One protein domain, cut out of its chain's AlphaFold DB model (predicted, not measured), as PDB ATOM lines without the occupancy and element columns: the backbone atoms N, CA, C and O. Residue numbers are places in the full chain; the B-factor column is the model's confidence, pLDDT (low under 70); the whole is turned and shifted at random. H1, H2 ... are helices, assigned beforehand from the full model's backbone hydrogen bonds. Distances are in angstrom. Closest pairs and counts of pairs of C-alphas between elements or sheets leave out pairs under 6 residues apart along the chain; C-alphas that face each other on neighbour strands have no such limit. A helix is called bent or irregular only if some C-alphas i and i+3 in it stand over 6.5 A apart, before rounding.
ATOM      1  N   ARG A   5     181.487 171.781 113.261       42.44
ATOM      2  CA  ARG A   5     181.001 173.058 113.799       42.44
ATOM      3  C   ARG A   5     179.484 173.063 114.033       42.44
ATOM      4  O   ARG A   5     179.038 173.665 115.005       42.44
ATOM      5  N   ASP A   6     178.727 172.346 113.202       55.91
ATOM      6  CA  ASP A   6     177.267 172.240 113.313       55.91
ATOM      7  C   ASP A   6     176.869 171.345 114.494       55.91
ATOM      8  O   ASP A   6     175.865 171.587 115.159       55.91
ATOM      9  N   ASP A   7     177.682 170.328 114.798       55.94
ATOM     10  CA  ASP A   7     177.439 169.424 115.922       55.94
ATOM     11  C   ASP A   7     177.727 170.087 117.272       55.94
ATOM     12  O   ASP A   7     176.961 169.899 118.214       55.94
ATOM     13  N   LEU A   8     178.764 170.928 117.352       48.19
ATOM     14  CA  LEU A   8     179.068 171.705 118.556       48.19
ATOM     15  C   LEU A   8     178.058 172.835 118.799       48.19
ATOM     16  O   LEU A   8     177.686 173.070 119.944       48.19
ATOM     17  N   GLN A   9     177.569 173.500 117.744       49.78
ATOM     18  CA  GLN A   9     176.479 174.474 117.880       49.78
ATOM     19  C   GLN A   9     175.168 173.815 118.308       49.78
ATOM     20  O   GLN A   9     174.451 174.374 119.129       49.78
ATOM     21  N   ARG A  10     174.870 172.617 117.795       56.31
ATOM     22  CA  ARG A  10     173.689 171.846 118.193       56.31
ATOM     23  C   ARG A  10     173.768 171.388 119.649       56.31
ATOM     24  O   ARG A  10     172.800 171.575 120.368       56.31
ATOM     25  N   LEU A  11     174.910 170.856 120.088       52.91
ATOM     26  CA  LEU A  11     175.135 170.480 121.491       52.91
ATOM     27  C   LEU A  11     175.034 171.687 122.429       52.91
ATOM     28  O   LEU A  11     174.318 171.608 123.415       52.91
ATOM     29  N   ALA A  12     175.659 172.818 122.087       52.50
ATOM     30  CA  ALA A  12     175.566 174.040 122.891       52.50
ATOM     31  C   ALA A  12     174.139 174.614 122.945       52.50
ATOM     32  O   ALA A  12     173.746 175.181 123.958       52.50
ATOM     33  N   TYR A  13     173.354 174.464 121.874       52.38
ATOM     34  CA  TYR A  13     171.957 174.899 121.841       52.38
ATOM     35  C   TYR A  13     171.045 173.992 122.680       52.38
ATOM     36  O   TYR A  13     170.153 174.490 123.360       52.38
ATOM     37  N   THR A  14     171.277 172.674 122.665       58.09
ATOM     38  CA  THR A  14     170.540 171.723 123.511       58.09
ATOM     39  C   THR A  14     170.879 171.914 124.993       58.09
ATOM     40  O   THR A  14     169.965 172.005 125.804       58.09
ATOM     41  N   ASP A  15     172.162 172.072 125.327       51.22
ATOM     42  CA  ASP A  15     172.648 172.248 126.706       51.22
ATOM     43  C   ASP A  15     172.178 173.586 127.316       51.22
ATOM     44  O   ASP A  15     171.779 173.651 128.477       51.22
ATOM     45  N   ALA A  16     172.122 174.654 126.505       54.72
ATOM     46  CA  ALA A  16     171.565 175.942 126.919       54.72
ATOM     47  C   ALA A  16     170.041 175.900 127.125       54.72
ATOM     48  O   ALA A  16     169.545 176.563 128.027       54.72
ATOM     49  N   GLN A  17     169.293 175.126 126.324       55.41
ATOM     50  CA  GLN A  17     167.853 174.962 126.545       55.41
ATOM     51  C   GLN A  17     167.563 174.132 127.797       55.41
ATOM     52  O   GLN A  17     166.746 174.556 128.605       55.41
ATOM     53  N   GLU A  18     168.212 172.979 127.978       53.78
ATOM     54  CA  GLU A  18     167.961 172.109 129.139       53.78
ATOM     55  C   GLU A  18     168.311 172.816 130.462       53.78
ATOM     56  O   GLU A  18     167.500 172.813 131.386       53.78
ATOM     57  N   SER A  19     169.437 173.542 130.520       56.69
ATOM     58  CA  SER A  19     169.829 174.315 131.708       56.69
ATOM     59  C   SER A  19     168.908 175.505 132.021       56.69
ATOM     60  O   SER A  19     168.814 175.894 133.188       56.69
ATOM     61  N   ASP A  20     168.265 176.117 131.021       61.84
ATOM     62  CA  ASP A  20     167.346 177.242 131.244       61.84
ATOM     63  C   ASP A  20     165.942 176.770 131.634       61.84
ATOM     64  O   ASP A  20     165.258 177.476 132.371       61.84
ATOM     65  N   TRP A  21     165.511 175.579 131.204       52.84
ATOM     66  CA  TRP A  21     164.205 175.036 131.587       52.84
ATOM     67  C   TRP A  21     164.153 174.598 133.048       52.84
ATOM     68  O   TRP A  21     163.159 174.893 133.706       52.84
ATOM     69  N   ASP A  22     165.213 173.987 133.580       63.19
ATOM     70  CA  ASP A  22     165.276 173.622 135.002       63.19
ATOM     71  C   ASP A  22     165.314 174.874 135.891       63.19
ATOM     72  O   ASP A  22     164.600 174.977 136.889       63.19
ATOM     73  N   ARG A  23     166.068 175.896 135.476       56.16
ATOM     74  CA  ARG A  23     166.124 177.190 136.170       56.16
ATOM     75  C   ARG A  23     164.814 177.973 136.054       56.16
ATOM     76  O   ARG A  23     164.415 178.649 137.000       56.16
ATOM     77  N   ALA A  24     164.139 177.902 134.910       54.41
ATOM     78  CA  ALA A  24     162.802 178.454 134.742       54.41
ATOM     79  C   ALA A  24     161.790 177.691 135.603       54.41
ATOM     80  O   ALA A  24     160.953 178.325 136.230       54.41
ATOM     81  N   ALA A  25     161.891 176.365 135.701       56.09
ATOM     82  CA  ALA A  25     161.042 175.561 136.571       56.09
ATOM     83  C   ALA A  25     161.214 175.954 138.047       56.09
ATOM     84  O   ALA A  25     160.210 176.168 138.716       56.09
ATOM     85  N   GLU A  26     162.447 176.172 138.524       58.47
ATOM     86  CA  GLU A  26     162.718 176.690 139.878       58.47
ATOM     87  C   GLU A  26     162.150 178.105 140.102       58.47
ATOM     88  O   GLU A  26     161.619 178.406 141.167       58.47
ATOM     89  N   LEU A  27     162.238 178.993 139.104       57.34
ATOM     90  CA  LEU A  27     161.687 180.355 139.193       57.34
ATOM     91  C   LEU A  27     160.155 180.396 139.119       57.34
ATOM     92  O   LEU A  27     159.543 181.359 139.581       57.34
ATOM     93  N   LEU A  28     159.546 179.382 138.506       56.75
ATOM     94  CA  LEU A  28     158.103 179.247 138.346       56.75
ATOM     95  C   LEU A  28     157.465 178.368 139.429       56.75
ATOM     96  O   LEU A  28     156.236 178.318 139.520       56.75
ATOM     97  N   GLU A  29     158.268 177.711 140.269       53.34
ATOM     98  CA  GLU A  29     157.786 176.913 141.391       53.34
ATOM     99  C   GLU A  29     157.084 177.830 142.411       53.34
ATOM    100  O   GLU A  29     157.704 178.600 143.144       53.34
ATOM    101  N   GLY A  30     155.747 177.795 142.409       55.66
ATOM    102  CA  GLY A  30     154.891 178.645 143.245       55.66
ATOM    103  C   GLY A  30     154.395 179.941 142.587       55.66
ATOM    104  O   GLY A  30     153.719 180.730 143.251       55.66
ATOM    105  N   ALA A  31     154.683 180.176 141.303       60.41
ATOM    106  CA  ALA A  31     154.147 181.319 140.568       60.41
ATOM    107  C   ALA A  31     152.656 181.122 140.237       60.41
ATOM    108  O   ALA A  31     152.258 180.141 139.612       60.41
ATOM    109  N   VAL A  32     151.828 182.092 140.634       58.47
ATOM    110  CA  VAL A  32     150.397 182.146 140.314       58.47
ATOM    111  C   VAL A  32     150.226 183.002 139.061       58.47
ATOM    112  O   VAL A  32     150.483 184.206 139.082       58.47
ATOM    113  N   PHE A  33     149.830 182.385 137.950       63.69
ATOM    114  CA  PHE A  33     149.627 183.087 136.683       63.69
ATOM    115  C   PHE A  33     148.182 183.553 136.562       63.69
ATOM    116  O   PHE A  33     147.270 182.770 136.791       63.69
ATOM    117  N   HIS A  34     147.966 184.796 136.149       66.00
ATOM    118  CA  HIS A  34     146.638 185.322 135.834       66.00
ATOM    119  C   HIS A  34     146.493 185.528 134.328       66.00
ATOM    120  O   HIS A  34     147.487 185.668 133.607       66.00
ATOM    121  N   LEU A  35     145.249 185.556 133.849       68.00
ATOM    122  CA  LEU A  35     144.964 185.901 132.463       68.00
ATOM    123  C   LEU A  35     145.460 187.337 132.180       68.00
ATOM    124  O   LEU A  35     145.192 188.242 132.975       68.00
ATOM    125  N   PRO A  36     146.175 187.594 131.068       62.78
ATOM    126  CA  PRO A  36     146.620 188.944 130.749       62.78
ATOM    127  C   PRO A  36     145.426 189.897 130.590       62.78
ATOM    128  O   PRO A  36     144.555 189.660 129.757       62.78
ATOM    129  N   GLY A  37     145.413 190.996 131.348       69.44
ATOM    130  CA  GLY A  37     144.416 192.066 131.210       69.44
ATOM    131  C   GLY A  37     143.229 192.007 132.172       69.44
ATOM    132  O   GLY A  37     142.420 192.930 132.146       69.44
ATOM    133  N   ASP A  38     143.154 191.000 133.044       71.06
ATOM    134  CA  ASP A  38     142.137 190.930 134.097       71.06
ATOM    135  C   ASP A  38     142.786 190.563 135.448       71.06
ATOM    136  O   ASP A  38     143.156 189.407 135.661       71.06
ATOM    137  N   PRO A  39     142.983 191.540 136.356       67.50
ATOM    138  CA  PRO A  39     143.594 191.296 137.662       67.50
ATOM    139  C   PRO A  39     142.671 190.544 138.631       67.50
ATOM    140  O   PRO A  39     143.164 190.002 139.618       67.50
ATOM    141  N   ASP A  40     141.363 190.502 138.355       79.06
ATOM    142  CA  ASP A  40     140.369 189.811 139.178       79.06
ATOM    143  C   ASP A  40     140.058 188.403 138.638       79.06
ATOM    144  O   ASP A  40     139.361 187.619 139.293       79.06
ATOM    145  N   ALA A  41     140.597 188.048 137.464       73.31
ATOM    146  CA  ALA A  41     140.457 186.713 136.907       73.31
ATOM    147  C   ALA A  41     141.089 185.666 137.838       73.31
ATOM    148  O   ALA A  41     142.203 185.867 138.351       73.31
ATOM    149  N   PRO A  42     140.418 184.513 138.025       73.19
ATOM    150  CA  PRO A  42     140.995 183.417 138.777       73.19
ATOM    151  C   PRO A  42     142.331 183.008 138.143       73.19
ATOM    152  O   PRO A  42     142.476 183.070 136.916       73.19
ATOM    153  N   PRO A  43     143.304 182.579 138.958       76.25
ATOM    154  CA  PRO A  43     144.557 182.068 138.445       76.25
ATOM    155  C   PRO A  43     144.358 180.977 137.396       76.25
ATOM    156  O   PRO A  43     143.462 180.134 137.499       76.25
ATOM    157  N   ILE A  44     145.242 180.971 136.406       77.69
ATOM    158  CA  ILE A  44     145.413 179.853 135.495       77.69
ATOM    159  C   ILE A  44     145.821 178.656 136.346       77.69
ATOM    160  O   ILE A  44     146.857 178.671 137.012       77.69
ATOM    161  N   ARG A  45     144.983 177.624 136.305       75.69
ATOM    162  CA  ARG A  45     145.235 176.360 136.989       75.69
ATOM    163  C   ARG A  45     146.533 175.735 136.495       75.69
ATOM    164  O   ARG A  45     146.805 175.687 135.291       75.69
ATOM    165  N   THR A  46     147.301 175.232 137.443       78.38
ATOM    166  CA  THR A  46     148.510 174.445 137.217       78.38
ATOM    167  C   THR A  46     148.176 173.097 136.568       78.38
ATOM    168  O   THR A  46     147.045 172.613 136.683       78.38
ATOM    169  N   PRO A  47     149.146 172.439 135.907       75.25
ATOM    170  CA  PRO A  47     148.961 171.078 135.404       75.25
ATOM    171  C   PRO A  47     148.455 170.097 136.476       75.25
ATOM    172  O   PRO A  47     147.541 169.327 136.213       75.25
ATOM    173  N   GLN A  48     148.966 170.184 137.709       74.50
ATOM    174  CA  GLN A  48     148.559 169.323 138.824       74.50
ATOM    175  C   GLN A  48     147.101 169.551 139.249       74.50
ATOM    176  O   GLN A  48     146.419 168.600 139.628       74.50
ATOM    177  N   GLU A  49     146.608 170.791 139.186       78.25
ATOM    178  CA  GLU A  49     145.198 171.104 139.451       78.25
ATOM    179  C   GLU A  49     144.288 170.545 138.350       78.25
ATOM    180  O   GLU A  49     143.235 169.987 138.655       78.25
ATOM    181  N   TRP A  50     144.709 170.606 137.083       79.94
ATOM    182  CA  TRP A  50     143.984 169.961 135.982       79.94
ATOM    183  C   TRP A  50     143.964 168.434 136.097       79.94
ATOM    184  O   TRP A  50     142.922 167.813 135.865       79.94
ATOM    185  N   ASP A  51     145.083 167.834 136.501       76.38
ATOM    186  CA  ASP A  51     145.188 166.397 136.748       76.38
ATOM    187  C   ASP A  51     144.290 165.960 137.913       76.38
ATOM    188  O   ASP A  51     143.578 164.959 137.808       76.38
ATOM    189  N   ALA A  52     144.269 166.725 139.012       81.94
ATOM    190  CA  ALA A  52     143.427 166.454 140.178       81.94
ATOM    191  C   ALA A  52     141.926 166.574 139.868       81.94
ATOM    192  O   ALA A  52     141.118 165.817 140.410       81.94
ATOM    193  N   GLU A  53     141.547 167.483 138.968       82.19
ATOM    194  CA  GLU A  53     140.180 167.587 138.443       82.19
ATOM    195  C   GLU A  53     139.841 166.492 137.422       82.19
ATOM    196  O   GLU A  53     138.698 166.391 136.971       82.19
ATOM    197  N   GLY A  54     140.813 165.650 137.061       81.62
ATOM    198  CA  GLY A  54     140.626 164.584 136.093       81.62
ATOM    199  C   GLY A  54     140.324 165.123 134.700       81.62
ATOM    200  O   GLY A  54     139.598 164.475 133.948       81.62
ATOM    201  N   TRP A  55     140.862 166.287 134.333       77.62
ATOM    202  CA  TRP A  55     140.623 166.882 133.016       77.62
ATOM    203  C   TRP A  55     141.075 165.963 131.874       77.62
ATOM    204  O   TRP A  55     140.377 165.810 130.873       77.62
ATOM    205  N   ASP A  56     142.197 165.267 132.079       76.69
ATOM    206  CA  ASP A  56     142.698 164.227 131.178       76.69
ATOM    207  C   ASP A  56     142.198 162.815 131.546       76.69
ATOM    208  O   ASP A  56     142.561 161.822 130.904       76.69
ATOM    209  N   SER A  57     141.327 162.682 132.554       78.38
ATOM    210  CA  SER A  57     140.763 161.383 132.918       78.38
ATOM    211  C   SER A  57     139.874 160.863 131.784       78.38
ATOM    212  O   SER A  57     138.918 161.497 131.343       78.38
ATOM    213  N   GLY A  58     140.239 159.700 131.244       77.62
ATOM    214  CA  GLY A  58     139.546 159.115 130.097       77.62
ATOM    215  C   GLY A  58     139.940 159.698 128.738       77.62
ATOM    216  O   GLY A  58     139.333 159.313 127.734       77.62
ATOM    217  N   ARG A  59     140.968 160.563 128.654       78.25
ATOM    218  CA  ARG A  59     141.536 160.925 127.352       78.25
ATOM    219  C   ARG A  59     142.080 159.675 126.678       78.25
ATOM    220  O   ARG A  59     142.987 159.005 127.168       78.25
ATOM    221  N   LEU A  60     141.509 159.366 125.523       77.50
ATOM    222  CA  LEU A  60     142.047 158.333 124.658       77.50
ATOM    223  C   LEU A  60     143.290 158.878 123.947       77.50
ATOM    224  O   LEU A  60     143.336 160.072 123.630       77.50
ATOM    225  N   PRO A  61     144.281 158.018 123.657       78.94
ATOM    226  CA  PRO A  61     145.392 158.416 122.813       78.94
ATOM    227  C   PRO A  61     144.868 158.936 121.465       78.94
ATOM    228  O   PRO A  61     143.787 158.531 121.014       78.94
ATOM    229  N   PRO A  62     145.617 159.833 120.800       82.25
ATOM    230  CA  PRO A  62     145.239 160.298 119.479       82.25
ATOM    231  C   PRO A  62     145.056 159.099 118.545       82.25
ATOM    232  O   PRO A  62     145.850 158.157 118.545       82.25
ATOM    233  N   LYS A  63     143.989 159.149 117.743       83.62
ATOM    234  CA  LYS A  63     143.698 158.123 116.739       83.62
ATOM    235  C   LYS A  63     144.894 157.963 115.809       83.62
ATOM    236  O   LYS A  63     145.476 158.948 115.352       83.62
ATOM    237  N   THR A  64     145.196 156.726 115.442       92.38
ATOM    238  CA  THR A  64     146.089 156.448 114.319       92.38
ATOM    239  C   THR A  64     145.509 157.030 113.030       92.38
ATOM    240  O   THR A  64     144.299 157.235 112.890       92.38
ATOM    241  N   VAL A  65     146.363 157.245 112.028       91.31
ATOM    242  CA  VAL A  65     145.920 157.722 110.706       91.31
ATOM    243  C   VAL A  65     144.848 156.803 110.107       91.31
ATOM    244  O   VAL A  65     143.894 157.282 109.494       91.31
ATOM    245  N   ALA A  66     144.968 155.487 110.305       93.25
ATOM    246  CA  ALA A  66     143.989 154.514 109.830       93.25
ATOM    247  C   ALA A  66     142.627 154.681 110.526       93.25
ATOM    248  O   ALA A  66     141.594 154.741 109.860       93.25
ATOM    249  N   GLU A  67     142.620 154.829 111.852       88.88
ATOM    250  CA  GLU A  67     141.399 155.051 112.633       88.88
ATOM    251  C   GLU A  67     140.742 156.395 112.308       88.88
ATOM    252  O   GLU A  67     139.517 156.475 112.198       88.88
ATOM    253  N   ALA A  68     141.543 157.444 112.110       88.50
ATOM    254  CA  ALA A  68     141.058 158.751 111.684       88.50
ATOM    255  C   ALA A  68     140.385 158.670 110.305       88.50
ATOM    256  O   ALA A  68     139.266 159.157 110.142       88.50
ATOM    257  N   ARG A  69     141.008 157.979 109.339       91.62
ATOM    258  CA  ARG A  69     140.429 157.748 108.004       91.62
ATOM    259  C   ARG A  69     139.124 156.961 108.070       91.62
ATOM    260  O   ARG A  69     138.145 157.362 107.451       91.62
ATOM    261  N   ALA A  70     139.083 155.878 108.842       91.69
ATOM    262  CA  ALA A  70     137.875 155.070 108.998       91.69
ATOM    263  C   ALA A  70     136.745 155.839 109.705       91.69
ATOM    264  O   ALA A  70     135.569 155.654 109.392       91.69
ATOM    265  N   ALA A  71     137.076 156.704 110.666       88.25
ATOM    266  CA  ALA A  71     136.103 157.580 111.312       88.25
ATOM    267  C   ALA A  71     135.557 158.638 110.341       88.25
ATOM    268  O   ALA A  71     134.350 158.861 110.314       88.25
ATOM    269  N   LEU A  72     136.420 159.247 109.521       87.31
ATOM    270  CA  LEU A  72     136.008 160.218 108.507       87.31
ATOM    271  C   LEU A  72     135.117 159.577 107.437       87.31
ATOM    272  O   LEU A  72     134.054 160.108 107.142       87.31
ATOM    273  N   ALA A  73     135.497 158.408 106.918       89.38
ATOM    274  CA  ALA A  73     134.698 157.688 105.928       89.38
ATOM    275  C   ALA A  73     133.284 157.373 106.444       89.38
ATOM    276  O   ALA A  73     132.313 157.544 105.716       89.38
ATOM    277  N   ARG A  74     133.155 156.980 107.721       88.88
ATOM    278  CA  ARG A  74     131.845 156.764 108.358       88.88
ATOM    279  C   ARG A  74     131.021 158.043 108.475       88.88
ATOM    280  O   ARG A  74     129.818 157.976 108.275       88.88
ATOM    281  N   ARG A  75     131.654 159.178 108.790       84.75
ATOM    282  CA  ARG A  75     130.968 160.479 108.854       84.75
ATOM    283  C   ARG A  75     130.467 160.916 107.481       84.75
ATOM    284  O   ARG A  75     129.356 161.401 107.400       84.75
ATOM    285  N   ILE A  76     131.258 160.710 106.427       84.56
ATOM    286  CA  ILE A  76     130.866 161.040 105.047       84.56
ATOM    287  C   ILE A  76     129.740 160.122 104.555       84.56
ATOM    288  O   ILE A  76     128.855 160.564 103.840       84.56
ATOM    289  N   ALA A  77     129.766 158.842 104.930       86.62
ATOM    290  CA  ALA A  77     128.746 157.876 104.530       86.62
ATOM    291  C   ALA A  77     127.451 157.949 105.363       86.62
ATOM    292  O   ALA A  77     126.547 157.141 105.137       86.62
ATOM    293  N   ALA A  78     127.370 158.842 106.355       86.50
ATOM    294  CA  ALA A  78     126.184 158.975 107.189       86.50
ATOM    295  C   ALA A  78     125.031 159.587 106.362       86.50
ATOM    296  O   ALA A  78     125.264 160.563 105.652       86.50
ATOM    297  N   PRO A  79     123.800 159.041 106.410       83.25
ATOM    298  CA  PRO A  79     122.685 159.533 105.587       83.25
ATOM    299  C   PRO A  79     122.266 160.978 105.881       83.25
ATOM    300  O   PRO A  79     121.599 161.606 105.068       83.25
ATOM    301  N   ASP A  80     122.607 161.465 107.069       84.31
ATOM    302  CA  ASP A  80     122.373 162.812 107.579       84.31
ATOM    303  C   ASP A  80     123.616 163.708 107.463       84.31
ATOM    304  O   ASP A  80     123.614 164.835 107.962       84.31
TER     305      ASP A  80
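This is residues 5 to 80 of the 96 residues of an uncharacterized protein of Amycolatopsis sp. WAC 01376 (UniProt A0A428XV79). The model is an open, strung-out chain with no core: one long helix, H1, makes an arm at one end, a short helix, H2, sits at the bend that follows, and a third helix, H3, lies at the far end of a stretched link. Between H1 and H2 the chain folds back on itself in a loop within residues 29 to 46, a stretch with no named element, and no helix packs on another. The printed part has 76 residues, with three named helices in the order H1, H2, H3 and no named strand; its class is all helix. It is extended, with a radius of gyration of the C-alphas of 21.5 A, and its flat outline spans 55 by 50 by 26 A.

H1, residues 5 to 28, touches no helix, and residues 5 to 29 stand free. A long link of 18 residues, 29 to 46, joins it to H2, residues 47 to 52. H1 and H2 are apart, with no C-alpha of the one within 8 A of the other. Another long link, of 12 residues, 53 to 64, joins H2 to H3, residues 65 to 76. H2 and H3 are apart, and so are H1 and H3. Residues 48 to 54, 56 to 62, 64 to 70 and 72 to 80 also stand free. In H2 and H3 each backbone O of residue i is within hydrogen-bond range of N of residue i+4 inside the helix; in H1 this holds for 19 of 20 pairs.

H1 begins at C-alpha 5, at (181.001, 173.058, 113.799), and ends at C-alpha 28, at (158.103, 179.247, 138.346), 34.1 A away. It is the longest helix, with 24 residues. H2 has six residues, from Pro 47 to Ala 52, and begins at C-alpha 47, at (148.961, 171.078, 135.404). H3 has 12 residues, from Val 65 to Ile 76, and measures 16.4 A from first to last C-alpha; C-alpha 76 stands at (130.866, 161.040, 105.047). No helix is bent.

The two C-alphas farthest apart are those of Arg 5 and Pro 79, at 60.4 A. The printed part runs from residue 5 to residue 80 with no cut, and both links are long. The mean pLDDT of the printed part is 70.9. Confidence is low, under 70, at residues 5 to 37 and residue 39, and H1 has a mean pLDDT of 55. H2 has a mean of 78 and H3 of 89.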